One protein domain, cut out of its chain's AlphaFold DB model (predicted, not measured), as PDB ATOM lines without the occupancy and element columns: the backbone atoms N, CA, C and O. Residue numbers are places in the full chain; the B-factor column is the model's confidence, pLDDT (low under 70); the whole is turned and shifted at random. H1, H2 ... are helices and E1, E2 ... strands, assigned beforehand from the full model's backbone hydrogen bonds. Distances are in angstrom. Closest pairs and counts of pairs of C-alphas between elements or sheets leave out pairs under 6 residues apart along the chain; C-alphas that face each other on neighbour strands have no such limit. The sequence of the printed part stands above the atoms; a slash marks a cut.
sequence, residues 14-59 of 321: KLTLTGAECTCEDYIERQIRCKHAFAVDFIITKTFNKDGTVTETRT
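This is residues 14 to 59 of the 321 residues of the protein "Zinc finger SWIM domain protein" of Candidatus Micrarchaeum acidiphilum ARMAN-2 (UniProt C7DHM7). Two small two-stranded hairpins are linked by way of one helix: H2 packs with its residues 35 to 41 on the first hairpin, E1 and E2, mostly on E2, and then leads straight into the second hairpin, E3 and E4. The short helix H1 lies at one end of the long axis and the turn of the second hairpin at the other, in a flat outline of 35 by 21 by 11 A. The printed part has 46 residues, with two named helices and four named strands in the order E1, E2, H1, H2, E3, E4. Each sheet has two antiparallel strands, and the class is mixed, helices and strands. The whole is only just loose, close to compact, with a radius of gyration of the C-alphas of 11.8 A.

Begin at E1, residues 14 to 16, and E2, residues 19 to 22, a hairpin of antiparallel neighbours at 162 degrees; look at N 14 and O 21, 2.8 A, and N 21 and O 14, 2.8 A, both within hydrogen-bond range. Next comes H1, residues 25 to 30, whose closest C-alphas to E2 are Tyr 27 and Glu 21, 7.5 A apart. H2, residues 35 to 43, comes nearer to E2: the closest C-alphas, of Ala 37 and Ala 20, are 6.0 A apart. H1 and H2 are near each other, with 5 pairs of C-alphas within 10 A. Then find E3, residues 44 to 48, and E4, residues 54 to 58, an antiparallel hairpin at 162 degrees, with N 45 and O 57 at 2.9 A and N 57 and O 45 at 2.8 A. The closest C-alphas of H2 and E4 are those of Ile 43 and Arg 58, 5.6 A apart. E2 is apart from E3 and from E4; E1 and E3 are only just apart, 8.2 A at their closest C-alphas. In H1 every O i to N i+4 pair is within hydrogen-bond range, in H2 4 of 5.

Find C-alpha 14 at (134.147, 161.827, 89.124), where E1 begins; it is 6.2 A long, and E2 is 10.3 A. H1 measures 8.4 A. H2 begins with C-alpha 35 at (142.788, 162.909, 79.332) and runs 12.8 A. E3 is 13.0 A long and E4 12.8 A, ending at C-alpha 58, (136.126, 147.412, 85.846).

The two C-alphas farthest apart, of Glu 25 and Asp 51, are 35.6 A from each other. The printed part has no cut, and its five links between named elements are tight. The mean pLDDT of the printed part is 75.5; look for values under 70 at residues 17 to 18, 42 to 43 and 45 to 59.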
ATOM      1  N   LYS A  14     135.524 162.228  88.824       83.62
ATOM      2  CA  LYS A  14     134.147 161.827  89.124       83.62
ATOM      3  C   LYS A  14     133.376 161.651  87.821       83.62
ATOM      4  O   LYS A  14     133.205 162.599  87.065       83.62
ATOM      5  N   LEU A  15     132.906 160.434  87.557       76.94
ATOM      6  CA  LEU A  15     132.007 160.157  86.434       76.94
ATOM      7  C   LEU A  15     130.567 160.478  86.855       76.94
ATOM      8  O   LEU A  15     130.067 159.887  87.815       76.94
ATOM      9  N   THR A  16     129.915 161.398  86.146       72.75
ATOM     10  CA  THR A  16     128.530 161.824  86.394       72.75
ATOM     11  C   THR A  16     127.627 161.413  85.227       72.75
ATOM     12  O   THR A  16     128.098 160.992  84.172       72.75
ATOM     13  N   LEU A  17     126.306 161.526  85.397       65.50
ATOM     14  CA  LEU A  17     125.326 161.221  84.341       65.50
ATOM     15  C   LEU A  17     125.501 162.095  83.085       65.50
ATOM     16  O   LEU A  17     125.171 161.671  81.983       65.50
ATOM     17  N   THR A  18     126.011 163.316  83.254       66.25
ATOM     18  CA  THR A  18     126.151 164.325  82.195       66.25
ATOM     19  C   THR A  18     127.582 164.453  81.665       66.25
ATOM     20  O   THR A  18     127.810 165.215  80.727       66.25
ATOM     21  N   GLY A  19     128.553 163.710  82.211       75.19
ATOM     22  CA  GLY A  19     129.945 163.786  81.775       75.19
ATOM     23  C   GLY A  19     130.951 163.260  82.799       75.19
ATOM     24  O   GLY A  19     130.754 162.226  83.430       75.19
ATOM     25  N   ALA A  20     132.078 163.956  82.925       81.88
ATOM     26  CA  ALA A  20     133.116 163.642  83.896       81.88
ATOM     27  C   ALA A  20     133.712 164.937  84.451       81.88
ATOM     28  O   ALA A  20     133.988 165.856  83.681       81.88
ATOM     29  N   GLU A  21     133.935 164.979  85.761       86.56
ATOM     30  CA  GLU A  21     134.610 166.058  86.482       86.56
ATOM     31  C   GLU A  21     136.010 165.609  86.892       86.56
ATOM     32  O   GLU A  21     136.203 164.453  87.269       86.56
ATOM     33  N   CYS A  22     137.007 166.493  86.811       87.19
ATOM     34  CA  CYS A  22     138.386 166.155  87.157       87.19
ATOM     35  C   CYS A  22     139.085 167.302  87.890       87.19
ATOM     36  O   CYS A  22     138.948 168.459  87.508       87.19
ATOM     37  N   THR A  23     139.905 166.992  88.894       88.69
ATOM     38  CA  THR A  23     140.669 168.006  89.644       88.69
ATOM     39  C   THR A  23     141.953 168.468  88.945       88.69
ATOM     40  O   THR A  23     142.764 169.174  89.542       88.69
ATOM     41  N   CYS A  24     142.189 168.075  87.688       85.88
ATOM     42  CA  CYS A  24     143.367 168.529  86.954       85.88
ATOM     43  C   CYS A  24     143.192 169.942  86.388       85.88
ATOM     44  O   CYS A  24     142.113 170.295  85.919       85.88
ATOM     45  N   GLU A  25     144.287 170.700  86.332       85.38
ATOM     46  CA  GLU A  25     144.329 172.072  85.798       85.38
ATOM     47  C   GLU A  25     143.688 172.183  84.402       85.38
ATOM     48  O   GLU A  25     142.856 173.052  84.186       85.38
ATOM     49  N   ASP A  26     143.954 171.229  83.501       82.44
ATOM     50  CA  ASP A  26     143.368 171.187  82.146       82.44
ATOM     51  C   ASP A  26     141.828 171.133  82.148       82.44
ATOM     52  O   ASP A  26     141.181 171.719  81.284       82.44
ATOM     53  N   TYR A  27     141.230 170.460  83.136       84.44
ATOM     54  CA  TYR A  27     139.775 170.407  83.295       84.44
ATOM     55  C   TYR A  27     139.248 171.679  83.959       84.44
ATOM     56  O   TYR A  27     138.247 172.224  83.511       84.44
ATOM     57  N   ILE A  28     139.936 172.175  84.992       85.88
ATOM     58  CA  ILE A  28     139.544 173.396  85.706       85.88
ATOM     59  C   ILE A  28     139.529 174.599  84.754       85.88
ATOM     60  O   ILE A  28     138.561 175.358  84.752       85.88
ATOM     61  N   GLU A  29     140.558 174.745  83.918       84.19
ATOM     62  CA  GLU A  29     140.701 175.868  82.985       84.19
ATOM     63  C   GLU A  29     139.713 175.808  81.821       84.19
ATOM     64  O   GLU A  29     139.214 176.840  81.378       84.19
ATOM     65  N   ARG A  30     139.452 174.611  81.287       83.75
ATOM     66  CA  ARG A  30     138.716 174.470  80.023       83.75
ATOM     67  C   ARG A  30     137.292 173.976  80.195       83.75
ATOM     68  O   ARG A  30     136.505 174.133  79.270       83.75
ATOM     69  N   GLN A  31     136.968 173.363  81.333       81.88
ATOM     70  CA  GLN A  31     135.666 172.749  81.623       81.88
ATOM     71  C   GLN A  31     135.212 171.756  80.533       81.88
ATOM     72  O   GLN A  31     134.024 171.534  80.310       81.88
ATOM     73  N   ILE A  32     136.179 171.141  79.843       82.19
ATOM     74  CA  ILE A  32     135.970 170.096  78.836       82.19
ATOM     75  C   ILE A  32     136.617 168.792  79.296       82.19
ATOM     76  O   ILE A  32     137.556 168.785  80.091       82.19
ATOM     77  N   ARG A  33     136.137 167.666  78.759       83.06
ATOM     78  CA  ARG A  33     136.615 166.322  79.110       83.06
ATOM     79  C   ARG A  33     138.133 166.203  78.899       83.06
ATOM     80  O   ARG A  33     138.626 166.345  77.784       83.06
ATOM     81  N   CYS A  34     138.865 165.920  79.975       86.19
ATOM     82  CA  CYS A  34     140.328 165.836  79.970       86.19
ATOM     83  C   CYS A  34     140.833 164.394  79.765       86.19
ATOM     84  O   CYS A  34     140.093 163.423  79.930       86.19
ATOM     85  N   LYS A  35     142.136 164.230  79.492       82.00
ATOM     86  CA  LYS A  35     142.788 162.909  79.332       82.00
ATOM     87  C   LYS A  35     142.586 161.954  80.518       82.00
ATOM     88  O   LYS A  35     142.572 160.744  80.321       82.00
ATOM     89  N   HIS A  36     142.431 162.480  81.735       83.50
ATOM     90  CA  HIS A  36     142.226 161.664  82.934       83.50
ATOM     91  C   HIS A  36     140.814 161.069  82.976       83.50
ATOM     92  O   HIS A  36     140.663 159.913  83.351       83.50
ATOM     93  N   ALA A  37     139.803 161.813  82.515       82.81
ATOM     94  CA  ALA A  37     138.453 161.280  82.346       82.81
ATOM     95  C   ALA A  37     138.436 160.134  81.324       82.81
ATOM     96  O   ALA A  37     137.925 159.062  81.627       82.81
ATOM     97  N   PHE A  38     139.101 160.315  80.175       81.25
ATOM     98  CA  PHE A  38     139.258 159.242  79.188       81.25
ATOM     99  C   PHE A  38     139.996 158.022  79.759       81.25
ATOM    100  O   PHE A  38     139.582 156.893  79.526       81.25
ATOM    101  N   ALA A  39     141.066 158.225  80.534       79.00
ATOM    102  CA  ALA A  39     141.798 157.131  81.176       79.00
ATOM    103  C   ALA A  39     140.922 156.320  82.147       79.00
ATOM    104  O   ALA A  39     141.042 155.097  82.194       79.00
ATOM    105  N   VAL A  40     140.030 156.983  82.891       80.69
ATOM    106  CA  VAL A  40     139.064 156.300  83.758       80.69
ATOM    107  C   VAL A  40     138.034 155.533  82.934       80.69
ATOM    108  O   VAL A  40     137.773 154.389  83.283       80.69
ATOM    109  N   ASP A  41     137.528 156.075  81.820       73.62
ATOM    110  CA  ASP A  41     136.595 155.352  80.934       73.62
ATOM    111  C   ASP A  41     137.195 154.041  80.387       73.62
ATOM    112  O   ASP A  41     136.492 153.042  80.239       73.62
ATOM    113  N   PHE A  42     138.507 154.013  80.120       68.50
ATOM    114  CA  PHE A  42     139.204 152.795  79.682       68.50
ATOM    115  C   PHE A  42     139.270 151.705  80.762       68.50
ATOM    116  O   PHE A  42     139.394 150.522  80.438       68.50
ATOM    117  N   ILE A  43     139.217 152.088  82.039       65.94
ATOM    118  CA  ILE A  43     139.344 151.171  83.180       65.94
ATOM    119  C   ILE A  43     137.975 150.863  83.790       65.94
ATOM    120  O   ILE A  43     137.782 149.774  84.318       65.94
ATOM    121  N   ILE A  44     137.027 151.796  83.739       72.44
ATOM    122  CA  ILE A  44     135.740 151.735  84.424       72.44
ATOM    123  C   ILE A  44     134.646 152.168  83.450       72.44
ATOM    124  O   ILE A  44     134.572 153.327  83.055       72.44
ATOM    125  N   THR A  45     133.744 151.252  83.111       68.31
ATOM    126  CA  THR A  45     132.513 151.564  82.377       68.31
ATOM    127  C   THR A  45     131.336 151.518  83.343       68.31
ATOM    128  O   THR A  45     131.081 150.480  83.952       68.31
ATOM    129  N   LYS A  46     130.612 152.631  83.496       67.56
ATOM    130  CA  LYS A  46     129.363 152.684  84.269       67.56
ATOM    131  C   LYS A  46     128.164 152.678  83.329       67.56
ATOM    132  O   LYS A  46     128.052 153.560  82.483       67.56
ATOM    133  N   THR A  47     127.265 151.715  83.490       64.25
ATOM    134  CA  THR A  47     125.974 151.681  82.793       64.25
ATOM    135  C   THR A  47     124.856 152.002  83.773       64.25
ATOM    136  O   THR A  47     124.740 151.371  84.824       64.25
ATOM    137  N   PHE A  48     124.038 152.991  83.422       67.19
ATOM    138  CA  PHE A  48     122.854 153.373  84.182       67.19
ATOM    139  C   PHE A  48     121.655 152.596  83.640       67.19
ATOM    140  O   PHE A  48     121.272 152.761  82.480       67.19
ATOM    141  N   ASN A  49     121.092 151.721  84.463       69.44
ATOM    142  CA  ASN A  49     119.936 150.915  84.102       69.44
ATOM    143  C   ASN A  49     118.648 151.744  84.245       69.44
ATOM    144  O   ASN A  49     118.587 152.728  84.984       69.44
ATOM    145  N   LYS A  50     117.587 151.348  83.527       63.53
ATOM    146  CA  LYS A  50     116.293 152.063  83.517       63.53
ATOM    147  C   LYS A  50     115.585 152.086  84.880       63.53
ATOM    148  O   LYS A  50     114.673 152.881  85.069       63.53
ATOM    149  N   ASP A  51     115.999 151.227  85.804       66.94
ATOM    150  CA  ASP A  51     115.517 151.127  87.184       66.94
ATOM    151  C   ASP A  51     116.273 152.048  88.166       66.94
ATOM    152  O   ASP A  51     116.004 152.029  89.364       66.94
ATOM    153  N   GLY A  52     117.211 152.867  87.673       62.44
ATOM    154  CA  GLY A  52     118.019 153.776  88.489       62.44
ATOM    155  C   GLY A  52     119.254 153.128  89.122       62.44
ATOM    156  O   GLY A  52     119.998 153.812  89.825       62.44
ATOM    157  N   THR A  53     119.513 151.841  88.867       67.38
ATOM    158  CA  THR A  53     120.720 151.161  89.352       67.38
ATOM    159  C   THR A  53     121.935 151.466  88.468       67.38
ATOM    160  O   THR A  53     121.821 151.684  87.259       67.38
ATOM    161  N   VAL A  54     123.123 151.502  89.079       69.81
ATOM    162  CA  VAL A  54     124.397 151.748  88.385       69.81
ATOM    163  C   VAL A  54     125.224 150.469  88.403       69.81
ATOM    164  O   VAL A  54     125.646 150.025  89.469       69.81
ATOM    165  N   THR A  55     125.496 149.903  87.229       67.12
ATOM    166  CA  THR A  55     126.428 148.779  87.083       67.12
ATOM    167  C   THR A  55     127.807 149.321  86.714       67.12
ATOM    168  O   THR A  55     127.955 150.010  85.706       67.12
ATOM    169  N   GLU A  56     128.820 149.034  87.534       69.50
ATOM    170  CA  GLU A  56     130.213 149.428  87.300       69.50
ATOM    171  C   GLU A  56     131.034 148.213  86.843       69.50
ATOM    172  O   GLU A  56     131.284 147.294  87.622       69.50
ATOM    173  N   THR A  57     131.488 148.218  85.590       64.19
ATOM    174  CA  THR A  57     132.381 147.193  85.035       64.19
ATOM    175  C   THR A  57     133.809 147.719  85.041       64.19
ATOM    176  O   THR A  57     134.115 148.699  84.360       64.19
ATOM    177  N   ARG A  58     134.698 147.070  85.803       67.19
ATOM    178  CA  ARG A  58     136.126 147.412  85.846       67.19
ATOM    179  C   ARG A  58     136.943 146.484  84.954       67.19
ATOM    180  O   ARG A  58     137.000 145.281  85.195       67.19
ATOM    181  N   THR A  59     137.645 147.047  83.980       58.31
ATOM    182  CA  THR A  59     138.669 146.356  83.195       58.31
ATOM    183  C   THR A  59     139.927 146.211  84.050       58.31
ATOM    184  O   THR A  59     140.802 147.076  84.072       58.31
TER     185      THR A  59